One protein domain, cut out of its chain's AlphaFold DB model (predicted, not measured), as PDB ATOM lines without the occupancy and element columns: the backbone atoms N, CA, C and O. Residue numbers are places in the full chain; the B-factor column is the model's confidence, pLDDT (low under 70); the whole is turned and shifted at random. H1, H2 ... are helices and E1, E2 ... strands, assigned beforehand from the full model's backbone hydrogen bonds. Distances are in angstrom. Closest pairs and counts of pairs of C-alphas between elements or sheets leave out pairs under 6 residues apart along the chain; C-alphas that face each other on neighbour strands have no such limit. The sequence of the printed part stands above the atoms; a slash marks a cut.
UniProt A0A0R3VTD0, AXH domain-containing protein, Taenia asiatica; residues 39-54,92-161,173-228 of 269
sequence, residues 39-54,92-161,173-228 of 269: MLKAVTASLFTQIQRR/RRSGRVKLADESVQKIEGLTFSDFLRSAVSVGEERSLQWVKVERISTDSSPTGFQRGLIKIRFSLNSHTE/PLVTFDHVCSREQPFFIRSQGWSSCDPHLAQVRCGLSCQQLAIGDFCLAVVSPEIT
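AT A GLANCE: This is residues 39 to 54, 92 to 161 and 173 to 228 of the 269 residues of the protein "AXH domain-containing protein" of Taenia asiatica (UniProt A0A0R3VTD0). A strongly twisted and curled sheet of four strands, E5, E4, E3 and E8, makes one wall of the domain, and the small hairpin of E6 and E7 packs on it through E6 and E8 near the middle of the whole, with H3 at the end of E7. Near the end of the sheet where E3 begins, H2, H1 and the small hairpin of E1 and E2 form a looser group, while the turn between E3 and E4 reaches far to the other end of the long axis. The 142 printed residues include four named helices and eight named strands, in the order H1 E1 E2 H2 E3 E4 E5 E6 E7 H3 E8 H4, and the class is mixed, helices and strands. The large sheet has the order E5, E4, E3, E8 and is antiparallel throughout. The whole is compact, with a radius of gyration of the C-alphas of 15.1 A and spans of 47 by 40 by 27 A.

HOW THE PARTS SIT: H1, residues 46 to 54, is near H2, residues 112 to 120, with 7 pairs of C-alphas within 10 A. E1, residues 96 to 98, and E2, residues 104 to 106, form an antiparallel hairpin, with N 97 and O 105 at 2.8 A. The closest C-alphas of H1 and E1 are those of Phe 48 and Val 97, 7.4 A apart. E3, residues 128 to 138, bends by 66 degrees at residue 134. Its pairing is staggered: residues 132 to 138 pair with E4, residues 149 to 156, and residues 128 to 132 with E8, residues 218 to 222. E3 and E4 are an antiparallel hairpin, with N 134 and O 153 at 2.8 A, and E3 and E8 are antiparallel too, with N 131 and O 219 at 2.8 A. E5, residues 175 to 182, is antiparallel to E4 at 156 degrees, with N 152 and O 179 at 2.8 A; E5 and E8 are the edge strands. H2 only grazes this sheet; its closest C-alpha pair with E3 is that of Ala 119 and Leu 128, 7.3 A. E6, residues 186 to 189, and E7, residues 193 to 196, form an antiparallel hairpin, with N 195 and O 187 at 2.8 A. The closest C-alphas of E6 and E8 are those of Ile 189 and Cys 219, 4.6 A apart. H3, residues 199 to 205, is not on the four-stranded sheet; its closest C-alpha pair with E7 is that of Ala 202 and Ser 196, 6.8 A. H4, residues 225 to 228, only grazes that sheet. Every O i to N i+4 pair is within hydrogen-bond range in H2 and H3, 4 of 5 are in H1, and H4 is too short for such a pair.

IN THESE COORDINATES: H1 begins at C-alpha 46, (174.430, 125.592, 152.389), and measures 12.9 A from first to last C-alpha; H2 measures 12.4 A. E3 is the longest strand, 26.7 A from C-alpha 128 at (186.706, 128.080, 157.023) to C-alpha 138. E4 measures 22.4 A, E5 22.9 A and E8 12.9 A. H4 ends at C-alpha 228, (188.029, 126.856, 166.119).

THE WHOLE: The two C-alphas farthest apart are those of Asp 101 and Pro 142, 47.6 A. Residues 55 to 91 and 162 to 172 are not printed; the C-alphas across the cuts are 20.6 A apart for 54 and 92, and 16.2 A for 161 and 173. Of the links printed whole, that from H3 to E8 is long, with 12 residues. The mean pLDDT of the printed part is 77.2, and 37 residues are under 70, among them 39 to 54 and 139 to 147.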
ATOM      1  N   MET A  39     177.100 120.292 165.748       37.59
ATOM      2  CA  MET A  39     177.296 121.670 165.267       37.59
ATOM      3  C   MET A  39     178.267 121.803 164.095       37.59
ATOM      4  O   MET A  39     178.560 122.920 163.670       37.59
ATOM      5  N   LEU A  40     178.757 120.693 163.540       37.31
ATOM      6  CA  LEU A  40     179.698 120.742 162.432       37.31
ATOM      7  C   LEU A  40     178.995 120.480 161.101       37.31
ATOM      8  O   LEU A  40     178.821 119.348 160.649       37.31
ATOM      9  N   LYS A  41     178.553 121.566 160.466       42.00
ATOM     10  CA  LYS A  41     178.031 121.511 159.103       42.00
ATOM     11  C   LYS A  41     179.223 121.487 158.153       42.00
ATOM     12  O   LYS A  41     179.895 122.497 157.969       42.00
ATOM     13  N   ALA A  42     179.474 120.344 157.513       34.38
ATOM     14  CA  ALA A  42     180.307 120.331 156.315       34.38
ATOM     15  C   ALA A  42     179.798 121.425 155.359       34.38
ATOM     16  O   ALA A  42     178.576 121.600 155.233       34.38
ATOM     17  N   VAL A  43     180.703 122.158 154.691       45.59
ATOM     18  CA  VAL A  43     180.324 123.118 153.635       45.59
ATOM     19  C   VAL A  43     179.936 122.314 152.412       45.59
ATOM     20  O   VAL A  43     180.609 122.195 151.398       45.59
ATOM     21  N   THR A  44     178.761 121.740 152.541       47.34
ATOM     22  CA  THR A  44     177.769 121.741 151.495       47.34
ATOM     23  C   THR A  44     177.503 123.212 151.164       47.34
ATOM     24  O   THR A  44     177.529 124.051 152.070       47.34
ATOM     25  N   ALA A  45     177.234 123.598 149.914       37.50
ATOM     26  CA  ALA A  45     176.953 125.017 149.601       37.50
ATOM     27  C   ALA A  45     175.656 125.587 150.226       37.50
ATOM     28  O   ALA A  45     175.147 126.621 149.804       37.50
ATOM     29  N   SER A  46     175.169 124.963 151.298       37.97
ATOM     30  CA  SER A  46     174.430 125.592 152.389       37.97
ATOM     31  C   SER A  46     175.114 126.845 152.959       37.97
ATOM     32  O   SER A  46     174.414 127.718 153.460       37.97
ATOM     33  N   LEU A  47     176.446 126.995 152.865       47.59
ATOM     34  CA  LEU A  47     177.113 128.232 153.305       47.59
ATOM     35  C   LEU A  47     176.585 129.467 152.552       47.59
ATOM     36  O   LEU A  47     176.305 130.494 153.163       47.59
ATOM     37  N   PHE A  48     176.337 129.346 151.244       43.06
ATOM     38  CA  PHE A  48     175.815 130.459 150.449       43.06
ATOM     39  C   PHE A  48     174.338 130.756 150.712       43.06
ATOM     40  O   PHE A  48     173.958 131.923 150.702       43.06
ATOM     41  N   THR A  49     173.505 129.759 151.038       39.50
ATOM     42  CA  THR A  49     172.113 130.037 151.446       39.50
ATOM     43  C   THR A  49     172.034 130.685 152.823       39.50
ATOM     44  O   THR A  49     171.131 131.485 153.069       39.50
ATOM     45  N   GLN A  50     172.972 130.372 153.719       37.91
ATOM     46  CA  GLN A  50     173.027 130.948 155.060       37.91
ATOM     47  C   GLN A  50     173.579 132.386 155.048       37.91
ATOM     48  O   GLN A  50     173.069 133.223 155.792       37.91
ATOM     49  N   ILE A  51     174.531 132.698 154.159       36.88
ATOM     50  CA  ILE A  51     175.038 134.062 153.932       36.88
ATOM     51  C   ILE A  51     173.995 134.918 153.182       36.88
ATOM     52  O   ILE A  51     173.634 135.989 153.661       36.88
ATOM     53  N   GLN A  52     173.381 134.415 152.098       34.22
ATOM     54  CA  GLN A  52     172.354 135.159 151.339       34.22
ATOM     55  C   GLN A  52     171.084 135.479 152.146       34.22
ATOM     56  O   GLN A  52     170.423 136.483 151.880       34.22
ATOM     57  N   ARG A  53     170.712 134.654 153.139       35.59
ATOM     58  CA  ARG A  53     169.568 134.966 154.015       35.59
ATOM     59  C   ARG A  53     169.826 136.135 154.966       35.59
ATOM     60  O   ARG A  53     168.848 136.717 155.429       35.59
ATOM     61  N   ARG A  54     171.083 136.468 155.281       37.47
ATOM     62  CA  ARG A  54     171.397 137.587 156.184       37.47
ATOM     63  C   ARG A  54     171.281 138.943 155.486       37.47
ATOM     64  O   ARG A  54     170.672 139.837 156.066       37.47
ATOM     65  N   ARG A  92     171.131 124.883 141.361       67.50
ATOM     66  CA  ARG A  92     170.422 124.754 140.098       67.50
ATOM     67  C   ARG A  92     171.458 124.848 138.995       67.50
ATOM     68  O   ARG A  92     172.451 125.559 139.135       67.50
ATOM     69  N   ARG A  93     171.199 124.157 137.887       66.88
ATOM     70  CA  ARG A  93     171.983 124.321 136.661       66.88
ATOM     71  C   ARG A  93     172.044 125.812 136.311       66.88
ATOM     72  O   ARG A  93     170.996 126.454 136.258       66.88
ATOM     73  N   SER A  94     173.253 126.336 136.107       70.50
ATOM     74  CA  SER A  94     173.508 127.763 135.853       70.50
ATOM     75  C   SER A  94     173.105 128.699 137.001       70.50
ATOM     76  O   SER A  94     172.839 129.883 136.774       70.50
ATOM     77  N   GLY A  95     173.019 128.183 138.230       74.56
ATOM     78  CA  GLY A  95     172.767 128.996 139.410       74.56
ATOM     79  C   GLY A  95     173.869 130.036 139.592       74.56
ATOM     80  O   GLY A  95     175.037 129.801 139.275       74.56
ATOM     81  N   ARG A  96     173.483 131.214 140.072       77.00
ATOM     82  CA  ARG A  96     174.394 132.331 140.302       77.00
ATOM     83  C   ARG A  96     174.305 132.748 141.753       77.00
ATOM     84  O   ARG A  96     173.224 132.772 142.337       77.00
ATOM     85  N   VAL A  97     175.453 133.069 142.309       77.56
ATOM     86  CA  VAL A  97     175.627 133.440 143.698       77.56
ATOM     87  C   VAL A  97     176.189 134.844 143.725       77.56
ATOM     88  O   VAL A  97     177.097 135.175 142.965       77.56
ATOM     89  N   LYS A  98     175.607 135.667 144.587       79.12
ATOM     90  CA  LYS A  98     176.123 136.995 144.871       79.12
ATOM     91  C   LYS A  98     177.177 136.860 145.966       79.12
ATOM     92  O   LYS A  98     176.875 136.300 147.020       79.12
ATOM     93  N   LEU A  99     178.398 137.281 145.672       77.38
ATOM     94  CA  LEU A  99     179.506 137.320 146.617       77.38
ATOM     95  C   LEU A  99     179.417 138.593 147.469       77.38
ATOM     96  O   LEU A  99     178.626 139.493 147.191       77.38
ATOM     97  N   ALA A 100     180.239 138.664 148.512       74.00
ATOM     98  CA  ALA A 100     180.233 139.784 149.450       74.00
ATOM     99  C   ALA A 100     180.744 141.110 148.868       74.00
ATOM    100  O   ALA A 100     180.475 142.174 149.408       74.00
ATOM    101  N   ASP A 101     181.478 141.048 147.758       75.19
ATOM    102  CA  ASP A 101     181.877 142.208 146.957       75.19
ATOM    103  C   ASP A 101     180.782 142.627 145.959       75.19
ATOM    104  O   ASP A 101     181.051 143.362 145.011       75.19
ATOM    105  N   GLU A 102     179.558 142.122 146.146       77.12
ATOM    106  CA  GLU A 102     178.389 142.335 145.295       77.12
ATOM    107  C   GLU A 102     178.516 141.744 143.878       77.12
ATOM    108  O   GLU A 102     177.580 141.841 143.076       77.12
ATOM    109  N   SER A 103     179.632 141.077 143.565       79.44
ATOM    110  CA  SER A 103     179.829 140.415 142.279       79.44
ATOM    111  C   SER A 103     178.979 139.148 142.165       79.44
ATOM    112  O   SER A 103     178.563 138.541 143.154       79.44
ATOM    113  N   VAL A 104     178.680 138.742 140.929       80.12
ATOM    114  CA  VAL A 104     177.809 137.594 140.650       80.12
ATOM    115  C   VAL A 104     178.605 136.477 139.988       80.12
ATOM    116  O   VAL A 104     178.902 136.551 138.793       80.12
ATOM    117  N   GLN A 105     178.855 135.406 140.740       82.25
ATOM    118  CA  GLN A 105     179.613 134.241 140.295       82.25
ATOM    119  C   GLN A 105     178.695 133.061 139.970       82.25
ATOM    120  O   GLN A 105     177.671 132.827 140.614       82.25
ATOM    121  N   LYS A 106     179.043 132.306 138.930       85.06
ATOM    122  CA  LYS A 106     178.378 131.040 138.607       85.06
ATOM    123  C   LYS A 106     178.749 129.981 139.637       85.06
ATOM    124  O   LYS A 106     179.924 129.869 139.975       85.06
ATOM    125  N   ILE A 107     177.788 129.169 140.073       84.19
ATOM    126  CA  ILE A 107     178.041 128.106 141.058       84.19
ATOM    127  C   ILE A 107     179.114 127.138 140.550       84.19
ATOM    128  O   ILE A 107     180.032 126.788 141.286       84.19
ATOM    129  N   GLU A 108     179.042 126.752 139.275       86.12
ATOM    130  CA  GLU A 108     180.026 125.870 138.646       86.12
ATOM    131  C   GLU A 108     181.440 126.466 138.573       86.12
ATOM    132  O   GLU A 108     182.404 125.719 138.451       86.12
ATOM    133  N   GLY A 109     181.564 127.794 138.653       86.12
ATOM    134  CA  GLY A 109     182.829 128.520 138.568       86.12
ATOM    135  C   GLY A 109     183.338 129.038 139.911       86.12
ATOM    136  O   GLY A 109     184.228 129.884 139.910       86.12
ATOM    137  N   LEU A 110     182.751 128.617 141.033       86.12
ATOM    138  CA  LEU A 110     183.207 129.039 142.357       86.12
ATOM    139  C   LEU A 110     184.611 128.504 142.654       86.12
ATOM    140  O   LEU A 110     184.932 127.350 142.372       86.12
ATOM    141  N   THR A 111     185.431 129.353 143.265       89.38
ATOM    142  CA  THR A 111     186.813 129.062 143.657       89.38
ATOM    143  C   THR A 111     186.989 129.203 145.165       89.38
ATOM    144  O   THR A 111     186.192 129.865 145.825       89.38
ATOM    145  N   PHE A 112     188.068 128.638 145.726       87.62
ATOM    146  CA  PHE A 112     188.399 128.813 147.149       87.62
ATOM    147  C   PHE A 112     188.454 130.294 147.566       87.62
ATOM    148  O   PHE A 112     187.943 130.655 148.624       87.62
ATOM    149  N   SER A 113     189.010 131.159 146.713       88.44
ATOM    150  CA  SER A 113     189.097 132.599 146.966       88.44
ATOM    151  C   SER A 113     187.729 133.265 147.119       88.44
ATOM    152  O   SER A 113     187.606 134.206 147.900       88.44
ATOM    153  N   ASP A 114     186.705 132.772 146.419       85.12
ATOM    154  CA  ASP A 114     185.340 133.291 146.542       85.12
ATOM    155  C   ASP A 114     184.749 132.947 147.914       85.12
ATOM    156  O   ASP A 114     184.160 133.808 148.565       85.12
ATOM    157  N   PHE A 115     184.978 131.721 148.404       84.25
ATOM    158  CA  PHE A 115     184.583 131.332 149.762       84.25
ATOM    159  C   PHE A 115     185.324 132.155 150.818       84.25
ATOM    160  O   PHE A 115     184.697 132.648 151.753       84.25
ATOM    161  N   LEU A 116     186.637 132.340 150.651       84.94
ATOM    162  CA  LEU A 116     187.456 133.110 151.583       84.94
ATOM    163  C   LEU A 116     186.976 134.561 151.679       84.94
ATOM    164  O   LEU A 116     186.735 135.053 152.779       84.94
ATOM    165  N   ARG A 117     186.746 135.225 150.539       81.75
ATOM    166  CA  ARG A 117     186.230 136.602 150.501       81.75
ATOM    167  C   ARG A 117     184.868 136.715 151.187       81.75
ATOM    168  O   ARG A 117     184.653 137.646 151.960       81.75
ATOM    169  N   SER A 118     183.977 135.751 150.947       80.00
ATOM    170  CA  SER A 118     182.673 135.680 151.610       80.00
ATOM    171  C   SER A 118     182.760 135.429 153.118       80.00
ATOM    172  O   SER A 118     181.899 135.904 153.849       80.00
ATOM    173  N   ALA A 119     183.765 134.704 153.608       78.69
ATOM    174  CA  ALA A 119     183.959 134.508 155.043       78.69
ATOM    175  C   ALA A 119     184.579 135.742 155.717       78.69
ATOM    176  O   ALA A 119     184.173 136.114 156.818       78.69
ATOM    177  N   VAL A 120     185.513 136.418 155.038       80.44
ATOM    178  CA  VAL A 120     186.128 137.668 155.515       80.44
ATOM    179  C   VAL A 120     185.074 138.757 155.713       80.44
ATOM    180  O   VAL A 120     185.083 139.429 156.742       80.44
ATOM    181  N   SER A 121     184.120 138.904 154.790       72.81
ATOM    182  CA  SER A 121     183.092 139.952 154.883       72.81
ATOM    183  C   SER A 121     182.158 139.817 156.086       72.81
ATOM    184  O   SER A 121     181.563 140.802 156.507       72.81
ATOM    185  N   VAL A 122     182.013 138.606 156.628       70.62
ATOM    186  CA  VAL A 122     181.172 138.321 157.800       70.62
ATOM    187  C   VAL A 122     181.992 138.110 159.078       70.62
ATOM    188  O   VAL A 122     181.425 137.783 160.116       70.62
ATOM    189  N   GLY A 123     183.317 138.295 159.022       74.31
ATOM    190  CA  GLY A 123     184.215 138.094 160.162       74.31
ATOM    191  C   GLY A 123     184.408 136.626 160.570       74.31
ATOM    192  O   GLY A 123     184.869 136.358 161.676       74.31
ATOM    193  N   GLU A 124     184.078 135.672 159.694       72.50
ATOM    194  CA  GLU A 124     184.158 134.224 159.950       72.50
ATOM    195  C   GLU A 124     185.274 133.536 159.144       72.50
ATOM    196  O   GLU A 124     185.224 132.331 158.906       72.50
ATOM    197  N   GLU A 125     186.311 134.266 158.725       72.12
ATOM    198  CA  GLU A 125     187.444 133.705 157.963       72.12
ATOM    199  C   GLU A 125     188.039 132.460 158.639       72.12
ATOM    200  O   GLU A 125     188.258 131.433 157.999       72.12
ATOM    201  N   ARG A 126     188.218 132.520 159.965       73.69
ATOM    202  CA  ARG A 126     188.790 131.426 160.766       73.69
ATOM    203  C   ARG A 126     187.880 130.201 160.869       73.69
ATOM    204  O   ARG A 126     188.345 129.128 161.250       73.69
ATOM    205  N   SER A 127     186.598 130.353 160.550       78.31
ATOM    206  CA  SER A 127     185.636 129.254 160.533       78.31
ATOM    207  C   SER A 127     185.808 128.382 159.289       78.31
ATOM    208  O   SER A 127     185.430 127.216 159.327       78.31
ATOM    209  N   LEU A 128     186.398 128.893 158.200       83.62
ATOM    210  CA  LEU A 128     186.706 128.080 157.023       83.62
ATOM    211  C   LEU A 128     187.898 127.164 157.296       83.62
ATOM    212  O   LEU A 128     189.010 127.629 157.526       83.62
ATOM    213  N   GLN A 129     187.672 125.856 157.227       84.31
ATOM    214  CA  GLN A 129     188.705 124.849 157.448       84.31
ATOM    215  C   GLN A 129     188.640 123.747 156.397       84.31
ATOM    216  O   GLN A 129     187.573 123.418 155.874       84.31
ATOM    217  N   TRP A 130     189.794 123.143 156.125       88.69
ATOM    218  CA  TRP A 130     189.875 121.914 155.348       88.69
ATOM    219  C   TRP A 130     189.696 120.721 156.279       88.69
ATOM    220  O   TRP A 130     190.468 120.533 157.215       88.69
ATOM    221  N   VAL A 131     188.680 119.909 156.011       88.94
ATOM    222  CA  VAL A 131     188.411 118.670 156.741       88.94
ATOM    223  C   VAL A 131     188.663 117.484 155.829       88.94
ATOM    224  O   VAL A 131     188.227 117.459 154.678       88.94
ATOM    225  N   LYS A 132     189.376 116.486 156.331       92.31
ATOM    226  CA  LYS A 132     189.719 115.292 155.569       92.31
ATOM    227  C   LYS A 132     188.597 114.267 155.655       92.31
ATOM    228  O   LYS A 132     188.063 114.014 156.732       92.31
ATOM    229  N   VAL A 133     188.252 113.645 154.534       93.75
ATOM    230  CA  VAL A 133     187.327 112.511 154.488       93.75
ATOM    231  C   VAL A 133     188.035 111.269 155.027       93.75
ATOM    232  O   VAL A 133     188.932 110.730 154.383       93.75
ATOM    233  N   GLU A 134     187.616 110.779 156.189       94.31
ATOM    234  CA  GLU A 134     188.168 109.565 156.808       94.31
ATOM    235  C   GLU A 134     187.388 108.307 156.418       94.31
ATOM    236  O   GLU A 134     187.946 107.216 156.311       94.31
ATOM    237  N   ARG A 135     186.068 108.427 156.235       95.44
ATOM    238  CA  ARG A 135     185.210 107.284 155.900       95.44
ATOM    239  C   ARG A 135     183.952 107.737 155.176       95.44
ATOM    240  O   ARG A 135     183.387 108.767 155.521       95.44
ATOM    241  N   ILE A 136     183.474 106.919 154.244       94.38
ATOM    242  CA  ILE A 136     182.161 107.061 153.610       94.38
ATOM    243  C   ILE A 136     181.409 105.745 153.822       94.38
ATOM    244  O   ILE A 136     181.890 104.687 153.423       94.38
ATOM    245  N   SER A 137     180.243 105.811 154.459       92.19
ATOM    246  CA  SER A 137     179.382 104.662 154.742       92.19
ATOM    247  C   SER A 137     178.000 104.889 154.140       92.19
ATOM    248  O   SER A 137     177.354 105.903 154.400       92.19
ATOM    249  N   THR A 138     177.516 103.934 153.353       85.56
ATOM    250  CA  THR A 138     176.125 103.905 152.889       85.56
ATOM    251  C   THR A 138     175.272 103.200 153.930       85.56
ATOM    252  O   THR A 138     175.547 102.040 154.239       85.56
ATOM    253  N   ASP A 139     174.249 103.869 154.463       67.44
ATOM    254  CA  ASP A 139     173.352 103.231 155.424       67.44
ATOM    255  C   ASP A 139     172.400 102.300 154.661       67.44
ATOM    256  O   ASP A 139     171.470 102.733 153.977       67.44
ATOM    257  N   SER A 140     172.675 100.995 154.702       59.47
ATOM    258  CA  SER A 140     171.872  99.973 154.028       59.47
ATOM    259  C   SER A 140     170.678  99.563 154.889       59.47
ATOM    260  O   SER A 140     170.419  98.371 155.062       59.47
ATOM    261  N   SER A 141     169.961 100.527 155.479       58.69
ATOM    262  CA  SER A 141     168.743 100.201 156.214       58.69
ATOM    263  C   SER A 141     167.686  99.683 155.227       58.69
ATOM    264  O   SER A 141     167.313 100.401 154.290       58.69
ATOM    265  N   PRO A 142     167.167  98.454 155.405       54.75
ATOM    266  CA  PRO A 142     166.130  97.904 154.537       54.75
ATOM    267  C   PRO A 142     164.772  98.603 154.730       54.75
ATOM    268  O   PRO A 142     163.870  98.431 153.905       54.75
ATOM    269  N   THR A 143     164.610  99.415 155.784       55.28
ATOM    270  CA  THR A 143     163.384 100.173 156.049       55.28
ATOM    271  C   THR A 143     163.375 101.456 155.211       55.28
ATOM    272  O   THR A 143     164.281 102.284 155.265       55.28
ATOM    273  N   GLY A 144     162.358 101.601 154.358       53.81
ATOM    274  CA  GLY A 144     162.347 102.484 153.181       53.81
ATOM    275  C   GLY A 144     162.477 104.000 153.392       53.81
ATOM    276  O   GLY A 144     162.357 104.728 152.411       53.81
ATOM    277  N   PHE A 145     162.735 104.488 154.608       55.88
ATOM    278  CA  PHE A 145     162.808 105.919 154.922       55.88
ATOM    279  C   PHE A 145     164.203 106.543 154.740       55.88
ATOM    280  O   PHE A 145     164.283 107.750 154.542       55.88
ATOM    281  N   GLN A 146     165.291 105.758 154.750       57.31
ATOM    282  CA  GLN A 146     166.667 106.276 154.583       57.31
ATOM    283  C   GLN A 146     167.330 105.915 153.242       57.31
ATOM    284  O   GLN A 146     168.543 106.049 153.077       57.31
ATOM    285  N   ARG A 147     166.549 105.481 152.243       68.19
ATOM    286  CA  ARG A 147     167.089 105.177 150.910       68.19
ATOM    287  C   ARG A 147     167.751 106.422 150.312       68.19
ATOM    288  O   ARG A 147     167.069 107.374 149.946       68.19
ATOM    289  N   GLY A 148     169.076 106.381 150.178       77.75
ATOM    290  CA  GLY A 148     169.860 107.440 149.536       77.75
ATOM    291  C   GLY A 148     170.576 108.399 150.487       77.75
ATOM    292  O   GLY A 148     171.179 109.354 149.994       77.75
ATOM    293  N   LEU A 149     170.553 108.147 151.800       85.94
ATOM    294  CA  LEU A 149     171.443 108.823 152.743       85.94
ATOM    295  C   LEU A 149     172.786 108.096 152.860       85.94
ATOM    296  O   LEU A 149     172.889 106.878 152.698       85.94
ATOM    297  N   ILE A 150     173.821 108.873 153.142       89.38
ATOM    298  CA  ILE A 150     175.177 108.419 153.422       89.38
ATOM    299  C   ILE A 150     175.699 109.124 154.661       89.38
ATOM    300  O   ILE A 150     175.327 110.260 154.960       89.38
ATOM    301  N   LYS A 151     176.600 108.445 155.358       90.69
ATOM    302  CA  LYS A 151     177.309 108.954 156.520       90.69
ATOM    303  C   LYS A 151     178.783 109.107 156.166       90.69
ATOM    304  O   LYS A 151     179.445 108.124 155.837       90.69
ATOM    305  N   ILE A 152     179.294 110.329 156.237       91.81
ATOM    306  CA  ILE A 152     180.697 110.650 155.976       91.81
ATOM    307  C   ILE A 152     181.359 111.024 157.297       91.81
ATOM    308  O   ILE A 152     180.874 111.913 157.990       91.81
ATOM    309  N   ARG A 153     182.459 110.360 157.646       91.25
ATOM    310  CA  ARG A 153     183.307 110.771 158.764       91.25
ATOM    311  C   ARG A 153     184.383 111.705 158.259       91.25
ATOM    312  O   ARG A 153     185.123 111.347 157.342       91.25
ATOM    313  N   PHE A 154     184.498 112.842 158.912       90.75
ATOM    314  CA  PHE A 154     185.529 113.827 158.669       90.75
ATOM    315  C   PHE A 154     186.499 113.898 159.843       90.75
ATOM    316  O   PHE A 154     186.124 113.617 160.985       90.75
ATOM    317  N   SER A 155     187.728 114.311 159.559       88.81
ATOM    318  CA  SER A 155     188.697 114.738 160.558       88.81
ATOM    319  C   SER A 155     189.153 116.165 160.277       88.81
ATOM    320  O   SER A 155     189.285 116.587 159.128       88.81
ATOM    321  N   LEU A 156     189.348 116.928 161.343       84.69
ATOM    322  CA  LEU A 156     189.890 118.272 161.312       84.69
ATOM    323  C   LEU A 156     191.239 118.239 162.022       84.69
ATOM    324  O   LEU A 156     191.306 117.981 163.226       84.69
ATOM    325  N   ASN A 157     192.306 118.477 161.266       70.75
ATOM    326  CA  ASN A 157     193.629 118.720 161.812       70.75
ATOM    327  C   ASN A 157     193.833 120.233 161.945       70.75
ATOM    328  O   ASN A 157     193.722 120.974 160.978       70.75
ATOM    329  N   SER A 158     194.167 120.695 163.148       61.12
ATOM    330  CA  SER A 158     194.554 122.091 163.407       61.12
ATOM    331  C   SER A 158     195.867 122.493 162.726       61.12
ATOM    332  O   SER A 158     196.200 123.672 162.685       61.12
ATOM    333  N   HIS A 159     196.622 121.533 162.189       57.38
ATOM    334  CA  HIS A 159     197.842 121.796 161.437       57.38
ATOM    335  C   HIS A 159     197.490 122.167 159.997       57.38
ATOM    336  O   HIS A 159     197.454 121.318 159.104       57.38
ATOM    337  N   THR A 160     197.247 123.452 159.754       50.22
ATOM    338  CA  THR A 160     197.502 124.017 158.431       50.22
ATOM    339  C   THR A 160     198.990 123.829 158.132       50.22
ATOM    340  O   THR A 160     199.845 124.060 158.982       50.22
ATOM    341  N   GLU A 161     199.317 123.373 156.925       46.72
ATOM    342  CA  GLU A 161     200.667 122.989 156.465       46.72
ATOM    343  C   GLU A 161     201.723 124.124 156.520       46.72
ATOM    344  O   GLU A 161     202.822 123.976 155.997       46.72
ATOM    345  N   PRO A 173     194.530 117.676 169.651       61.94
ATOM    346  CA  PRO A 173     193.532 116.630 169.514       61.94
ATOM    347  C   PRO A 173     192.963 116.622 168.094       61.94
ATOM    348  O   PRO A 173     192.424 117.620 167.617       61.94
ATOM    349  N   LEU A 174     193.047 115.468 167.429       76.81
ATOM    350  CA  LEU A 174     192.347 115.222 166.173       76.81
ATOM    351  C   LEU A 174     190.839 115.241 166.436       76.81
ATOM    352  O   LEU A 174     190.309 114.359 167.114       76.81
ATOM    353  N   VAL A 175     190.138 116.225 165.880       83.75
ATOM    354  CA  VAL A 175     188.681 116.311 166.004       83.75
ATOM    355  C   VAL A 175     188.053 115.526 164.862       83.75
ATOM    356  O   VAL A 175     188.285 115.833 163.696       83.75
ATOM    357  N   THR A 176     187.234 114.520 165.176       86.06
ATOM    358  CA  THR A 176     186.465 113.771 164.171       86.06
ATOM    359  C   THR A 176     184.973 113.972 164.351       86.06
ATOM    360  O   THR A 176     184.490 114.006 165.481       86.06
ATOM    361  N   PHE A 177     184.235 114.035 163.250       84.00
ATOM    362  CA  PHE A 177     182.788 114.225 163.265       84.00
ATOM    363  C   PHE A 177     182.119 113.475 162.117       84.00
ATOM    364  O   PHE A 177     182.727 113.239 161.073       84.00
ATOM    365  N   ASP A 178     180.859 113.099 162.313       87.00
ATOM    366  CA  ASP A 178     180.062 112.408 161.308       87.00
ATOM    367  C   ASP A 178     179.050 113.375 160.677       87.00
ATOM    368  O   ASP A 178     178.346 114.103 161.370       87.00
ATOM    369  N   HIS A 179     178.941 113.352 159.353       85.88
ATOM    370  CA  HIS A 179     177.998 114.141 158.572       85.88
ATOM    371  C   HIS A 179     177.069 113.215 157.786       85.88
ATOM    372  O   HIS A 179     177.523 112.424 156.958       85.88
ATOM    373  N   VAL A 180     175.763 113.316 158.035       86.69
ATOM    374  CA  VAL A 180     174.741 112.567 157.294       86.69
ATOM    375  C   VAL A 180     174.162 113.458 156.201       86.69
ATOM    376  O   VAL A 180     173.685 114.557 156.480       86.69
ATOM    377  N   CYS A 181     174.207 112.993 154.957       86.12
ATOM    378  CA  CYS A 181     173.767 113.751 153.786       86.12
ATOM    379  C   CYS A 181     173.210 112.832 152.693       86.12
ATOM    380  O   CYS A 181     173.266 111.608 152.809       86.12
ATOM    381  N   SER A 182     172.639 113.410 151.635       87.75
ATOM    382  CA  SER A 182     172.215 112.643 150.465       87.75
ATOM    383  C   SER A 182     173.391 112.318 149.542       87.75
ATOM    384  O   SER A 182     174.402 113.020 149.518       87.75
ATOM    385  N   ARG A 183     173.262 111.251 148.749       89.81
ATOM    386  CA  ARG A 183     174.325 110.799 147.834       89.81
ATOM    387  C   ARG A 183     174.710 111.830 146.774       89.81
ATOM    388  O   ARG A 183     175.871 111.875 146.395       89.81
ATOM    389  N   GLU A 184     173.758 112.643 146.320       89.81
ATOM    390  CA  GLU A 184     173.977 113.709 145.336       89.81
ATOM    391  C   GLU A 184     174.548 115.007 145.915       89.81
ATOM    392  O   GLU A 184     174.758 115.961 145.169       89.81
ATOM    393  N   GLN A 185     174.750 115.080 147.234       89.69
ATOM    394  CA  GLN A 185     175.223 116.288 147.893       89.69
ATOM    395  C   GLN A 185     176.600 116.692 147.333       89.69
ATOM    396  O   GLN A 185     177.525 115.874 147.365       89.69
ATOM    397  N   PRO A 186     176.761 117.924 146.819       91.31
ATOM    398  CA  PRO A 186     178.067 118.432 146.417       91.31
ATOM    399  C   PRO A 186     178.884 118.948 147.613       91.31
ATOM    400  O   PRO A 186     178.340 119.563 148.541       91.31
ATOM    401  N   PHE A 187     180.195 118.745 147.514       92.19
ATOM    402  CA  PHE A 187     181.272 119.164 148.411       92.19
ATOM    403  C   PHE A 187     182.344 119.891 147.597       92.19
ATOM    404  O   PHE A 187     182.578 119.536 146.444       92.19
ATOM    405  N   PHE A 188     183.002 120.893 148.177       92.06
ATOM    406  CA  PHE A 188     184.102 121.595 147.514       92.06
ATOM    407  C   PHE A 188     185.448 121.044 147.998       92.06
ATOM    408  O   PHE A 188     185.788 121.194 149.170       92.06
ATOM    409  N   ILE A 189     186.196 120.388 147.114       93.94
ATOM    410  CA  ILE A 189     187.450 119.686 147.406       93.94
ATOM    411  C   ILE A 189     188.643 120.518 146.960       93.94
ATOM    412  O   ILE A 189     188.665 121.034 145.844       93.94
ATOM    413  N   ARG A 190     189.671 120.593 147.811       89.56
ATOM    414  CA  ARG A 190     190.867 121.424 147.591       89.56
ATOM    415  C   ARG A 190     191.543 121.195 146.234       89.56
ATOM    416  O   ARG A 190     191.975 122.156 145.609       89.56
ATOM    417  N   SER A 191     191.643 119.944 145.787       89.50
ATOM    418  CA  SER A 191     192.355 119.559 144.559       89.50
ATOM    419  C   SER A 191     191.500 119.599 143.290       89.50
ATOM    420  O   SER A 191     192.042 119.798 142.207       89.50
ATOM    421  N   GLN A 192     190.187 119.381 143.407       88.88
ATOM    422  CA  GLN A 192     189.327 119.048 142.262       88.88
ATOM    423  C   GLN A 192     188.022 119.857 142.181       88.88
ATOM    424  O   GLN A 192     187.255 119.687 141.235       88.88
ATOM    425  N   GLY A 193     187.768 120.759 143.132       91.56
ATOM    426  CA  GLY A 193     186.549 121.562 143.167       91.56
ATOM    427  C   GLY A 193     185.328 120.720 143.536       91.56
ATOM    428  O   GLY A 193     185.351 119.995 144.524       91.56
ATOM    429  N   TRP A 194     184.236 120.842 142.784       93.06
ATOM    430  CA  TRP A 194     182.978 120.171 143.116       93.06
ATOM    431  C   TRP A 194     183.068 118.644 143.021       93.06
ATOM    432  O   TRP A 194     183.331 118.098 141.950       93.06
ATOM    433  N   SER A 195     182.740 117.959 144.116       95.31
ATOM    434  CA  SER A 195     182.678 116.497 144.201       95.31
ATOM    435  C   SER A 195     181.441 116.011 144.944       95.31
ATOM    436  O   SER A 195     180.882 116.718 145.776       95.31
ATOM    437  N   SER A 196     181.002 114.791 144.654       94.44
ATOM    438  CA  SER A 196     179.843 114.160 145.287       94.44
ATOM    439  C   SER A 196     180.038 112.649 145.390       94.44
ATOM    440  O   SER A 196     180.829 112.064 144.651       94.44
ATOM    441  N   CYS A 197     179.312 111.993 146.294       94.06
ATOM    442  CA  CYS A 197     179.331 110.535 146.385       94.06
ATOM    443  C   CYS A 197     178.582 109.851 145.230       94.06
ATOM    444  O   CYS A 197     178.848 108.680 144.965       94.06
ATOM    445  N   ASP A 198     177.672 110.557 144.551       93.88
ATOM    446  CA  ASP A 198     177.023 110.130 143.308       93.88
ATOM    447  C   ASP A 198     177.023 111.290 142.291       93.88
ATOM    448  O   ASP A 198     176.062 112.068 142.213       93.88
ATOM    449  N   PRO A 199     178.113 111.439 141.510       95.50
ATOM    450  CA  PRO A 199     178.276 112.532 140.551       95.50
ATOM    451  C   PRO A 199     177.182 112.601 139.487       95.50
ATOM    452  O   PRO A 199     176.753 113.686 139.090       95.50
ATOM    453  N   HIS A 200     176.697 111.441 139.037       94.94
ATOM    454  CA  HIS A 200     175.611 111.370 138.069       94.94
ATOM    455  C   HIS A 200     174.318 111.927 138.674       94.94
ATOM    456  O   HIS A 200     173.642 112.762 138.066       94.94
ATOM    457  N   LEU A 201     173.987 111.523 139.903       91.06
ATOM    458  CA  LEU A 201     172.805 112.026 140.590       91.06
ATOM    459  C   LEU A 201     172.923 113.523 140.924       91.06
ATOM    460  O   LEU A 201     171.931 114.241 140.791       91.06
ATOM    461  N   ALA A 202     174.119 114.015 141.265       89.06
ATOM    462  CA  ALA A 202     174.399 115.442 141.442       89.06
ATOM    463  C   ALA A 202     174.161 116.238 140.147       89.06
ATOM    464  O   ALA A 202     173.466 117.257 140.154       89.06
ATOM    465  N   GLN A 203     174.616 115.731 139.001       90.38
ATOM    466  CA  GLN A 203     174.364 116.366 137.706       90.38
ATOM    467  C   GLN A 203     172.865 116.440 137.373       90.38
ATOM    468  O   GLN A 203     172.396 117.438 136.817       90.38
ATOM    469  N   VAL A 204     172.096 115.401 137.715       89.25
ATOM    470  CA  VAL A 204     170.651 115.334 137.440       89.25
ATOM    471  C   VAL A 204     169.838 116.194 138.416       89.25
ATOM    472  O   VAL A 204     168.934 116.909 137.984       89.25
ATOM    473  N   ARG A 205     170.139 116.143 139.719       85.25
ATOM    474  CA  ARG A 205     169.321 116.765 140.781       85.25
ATOM    475  C   ARG A 205     169.789 118.162 141.179       85.25
ATOM    476  O   ARG A 205     168.954 119.022 141.458       85.25
ATOM    477  N   CYS A 206     171.098 118.388 141.186       82.88
ATOM    478  CA  CYS A 206     171.726 119.661 141.542       82.88
ATOM    479  C   CYS A 206     172.130 120.471 140.299       82.88
ATOM    480  O   CYS A 206     172.366 121.672 140.388       82.88
ATOM    481  N   GLY A 207     172.187 119.839 139.120       84.31
ATOM    482  CA  GLY A 207     172.604 120.514 137.891       84.31
ATOM    483  C   GLY A 207     174.083 120.902 137.887       84.31
ATOM    484  O   GLY A 207     174.448 121.814 137.149       84.31
ATOM    485  N   LEU A 208     174.892 120.241 138.721       85.75
ATOM    486  CA  LEU A 208     176.295 120.554 138.952       85.75
ATOM    487  C   LEU A 208     177.170 119.369 138.546       85.75
ATOM    488  O   LEU A 208     176.974 118.257 139.039       85.75
ATOM    489  N   SER A 209     178.153 119.631 137.687       90.88
ATOM    490  CA  SER A 209     179.141 118.625 137.312       90.88
ATOM    491  C   SER A 209     180.067 118.399 138.496       90.88
ATOM    492  O   SER A 209     180.786 119.311 138.896       90.88
ATOM    493  N   CYS A 210     180.027 117.195 139.059       93.75
ATOM    494  CA  CYS A 210     180.844 116.814 140.204       93.75
ATOM    495  C   CYS A 210     181.848 115.730 139.807       93.75
ATOM    496  O   CYS A 210     181.580 114.927 138.915       93.75
ATOM    497  N   GLN A 211     182.975 115.680 140.506       96.81
ATOM    498  CA  GLN A 211     183.858 114.516 140.537       96.81
ATOM    499  C   GLN A 211     183.410 113.527 141.621       96.81
ATOM    500  O   GLN A 211     182.587 113.854 142.481       96.81
ATOM    501  N   GLN A 212     183.939 112.304 141.590       97.25
ATOM    502  CA  GLN A 212     183.692 111.323 142.646       97.25
ATOM    503  C   GLN A 212     184.402 111.753 143.935       97.25
ATOM    504  O   GLN A 212     185.613 111.955 143.938       97.25
ATOM    505  N   LEU A 213     183.653 111.869 145.033       95.81
ATOM    506  CA  LEU A 213     184.224 112.069 146.364       95.81
ATOM    507  C   LEU A 213     184.902 110.779 146.842       95.81
ATOM    508  O   LEU A 213     184.288 109.706 146.774       95.81
ATOM    509  N   ALA A 214     186.120 110.902 147.368       96.19
ATOM    510  CA  ALA A 214     186.926 109.790 147.855       96.19
ATOM    511  C   ALA A 214     187.404 109.984 149.306       96.19
ATOM    512  O   ALA A 214     187.446 111.087 149.848       96.19
ATOM    513  N   ILE A 215     187.778 108.875 149.948       96.19
ATOM    514  CA  ILE A 215     188.481 108.901 151.237       96.19
ATOM    515  C   ILE A 215     189.865 109.522 151.020       96.19
ATOM    516  O   ILE A 215     190.557 109.176 150.067       96.19
ATOM    517  N   GLY A 216     190.267 110.417 151.919       93.75
ATOM    518  CA  GLY A 216     191.500 111.196 151.815       93.75
ATOM    519  C   GLY A 216     191.327 112.568 151.163       93.75
ATOM    520  O   GLY A 216     192.226 113.394 151.301       93.75
ATOM    521  N   ASP A 217     190.182 112.841 150.528       94.00
ATOM    522  CA  ASP A 217     189.876 114.172 150.004       94.00
ATOM    523  C   ASP A 217     189.768 115.199 151.138       94.00
ATOM    524  O   ASP A 217     189.265 114.905 152.224       94.00
ATOM    525  N   PHE A 218     190.205 116.429 150.864       92.25
ATOM    526  CA  PHE A 218     190.061 117.563 151.774       92.25
ATOM    527  C   PHE A 218     188.890 118.433 151.327       92.25
ATOM    528  O   PHE A 218     188.992 119.172 150.344       92.25
ATOM    529  N   CYS A 219     187.784 118.336 152.057       91.38
ATOM    530  CA  CYS A 219     186.582 119.131 151.856       91.38
ATOM    531  C   CYS A 219     186.700 120.470 152.573       91.38
ATOM    532  O   CYS A 219     187.155 120.533 153.714       91.38
ATOM    533  N   LEU A 220     186.223 121.536 151.945       89.38
ATOM    534  CA  LEU A 220     186.006 122.793 152.640       89.38
ATOM    535  C   LEU A 220     184.833 122.616 153.618       89.38
ATOM    536  O   LEU A 220     183.818 122.001 153.280       89.38
ATOM    537  N   ALA A 221     184.965 123.139 154.833       85.06
ATOM    538  CA  ALA A 221     183.931 123.129 155.859       85.06
ATOM    539  C   ALA A 221     183.936 124.423 156.680       85.06
ATOM    540  O   ALA A 221     184.929 125.143 156.713       85.06
ATOM    541  N   VAL A 222     182.806 124.711 157.328       79.25
ATOM    542  CA  VAL A 222     182.632 125.843 158.237       79.25
ATOM    543  C   VAL A 222     182.484 125.253 159.611       79.25
ATOM    544  O   VAL A 222     181.535 124.530 159.912       79.25
ATOM    545  N   VAL A 223     183.492 125.531 160.412       75.62
ATOM    546  CA  VAL A 223     183.673 125.008 161.744       75.62
ATOM    547  C   VAL A 223     183.203 126.060 162.734       75.62
ATOM    548  O   VAL A 223     183.531 127.237 162.601       75.62
ATOM    549  N   SER A 224     182.406 125.637 163.715       69.69
ATOM    550  CA  SER A 224     181.907 126.532 164.759       69.69
ATOM    551  C   SER A 224     183.077 127.186 165.503       69.69
ATOM    552  O   SER A 224     184.060 126.495 165.789       69.69
ATOM    553  N   PRO A 225     182.986 128.473 165.878       64.94
ATOM    554  CA  PRO A 225     184.068 129.174 166.562       64.94
ATOM    555  C   PRO A 225     184.499 128.510 167.877       64.94
ATOM    556  O   PRO A 225     185.634 128.692 168.295       64.94
ATOM    557  N   GLU A 226     183.641 127.733 168.535       66.12
ATOM    558  CA  GLU A 226     183.969 126.940 169.728       66.12
ATOM    559  C   GLU A 226     185.002 125.853 169.421       66.12
ATOM    560  O   GLU A 226     185.952 125.671 170.180       66.12
ATOM    561  N   ILE A 227     184.842 125.175 168.282       66.75
ATOM    562  CA  ILE A 227     185.802 124.187 167.792       66.75
ATOM    563  C   ILE A 227     187.038 124.932 167.281       66.75
ATOM    564  O   ILE A 227     188.151 124.564 167.614       66.75
ATOM    565  N   THR A 228     186.882 126.051 166.570       64.75
ATOM    566  CA  THR A 228     188.029 126.856 166.119       64.75
ATOM    567  C   THR A 228     188.891 127.364 167.283       64.75
ATOM    568  O   THR A 228     190.111 127.403 167.169       64.75
TER     569      THR A 228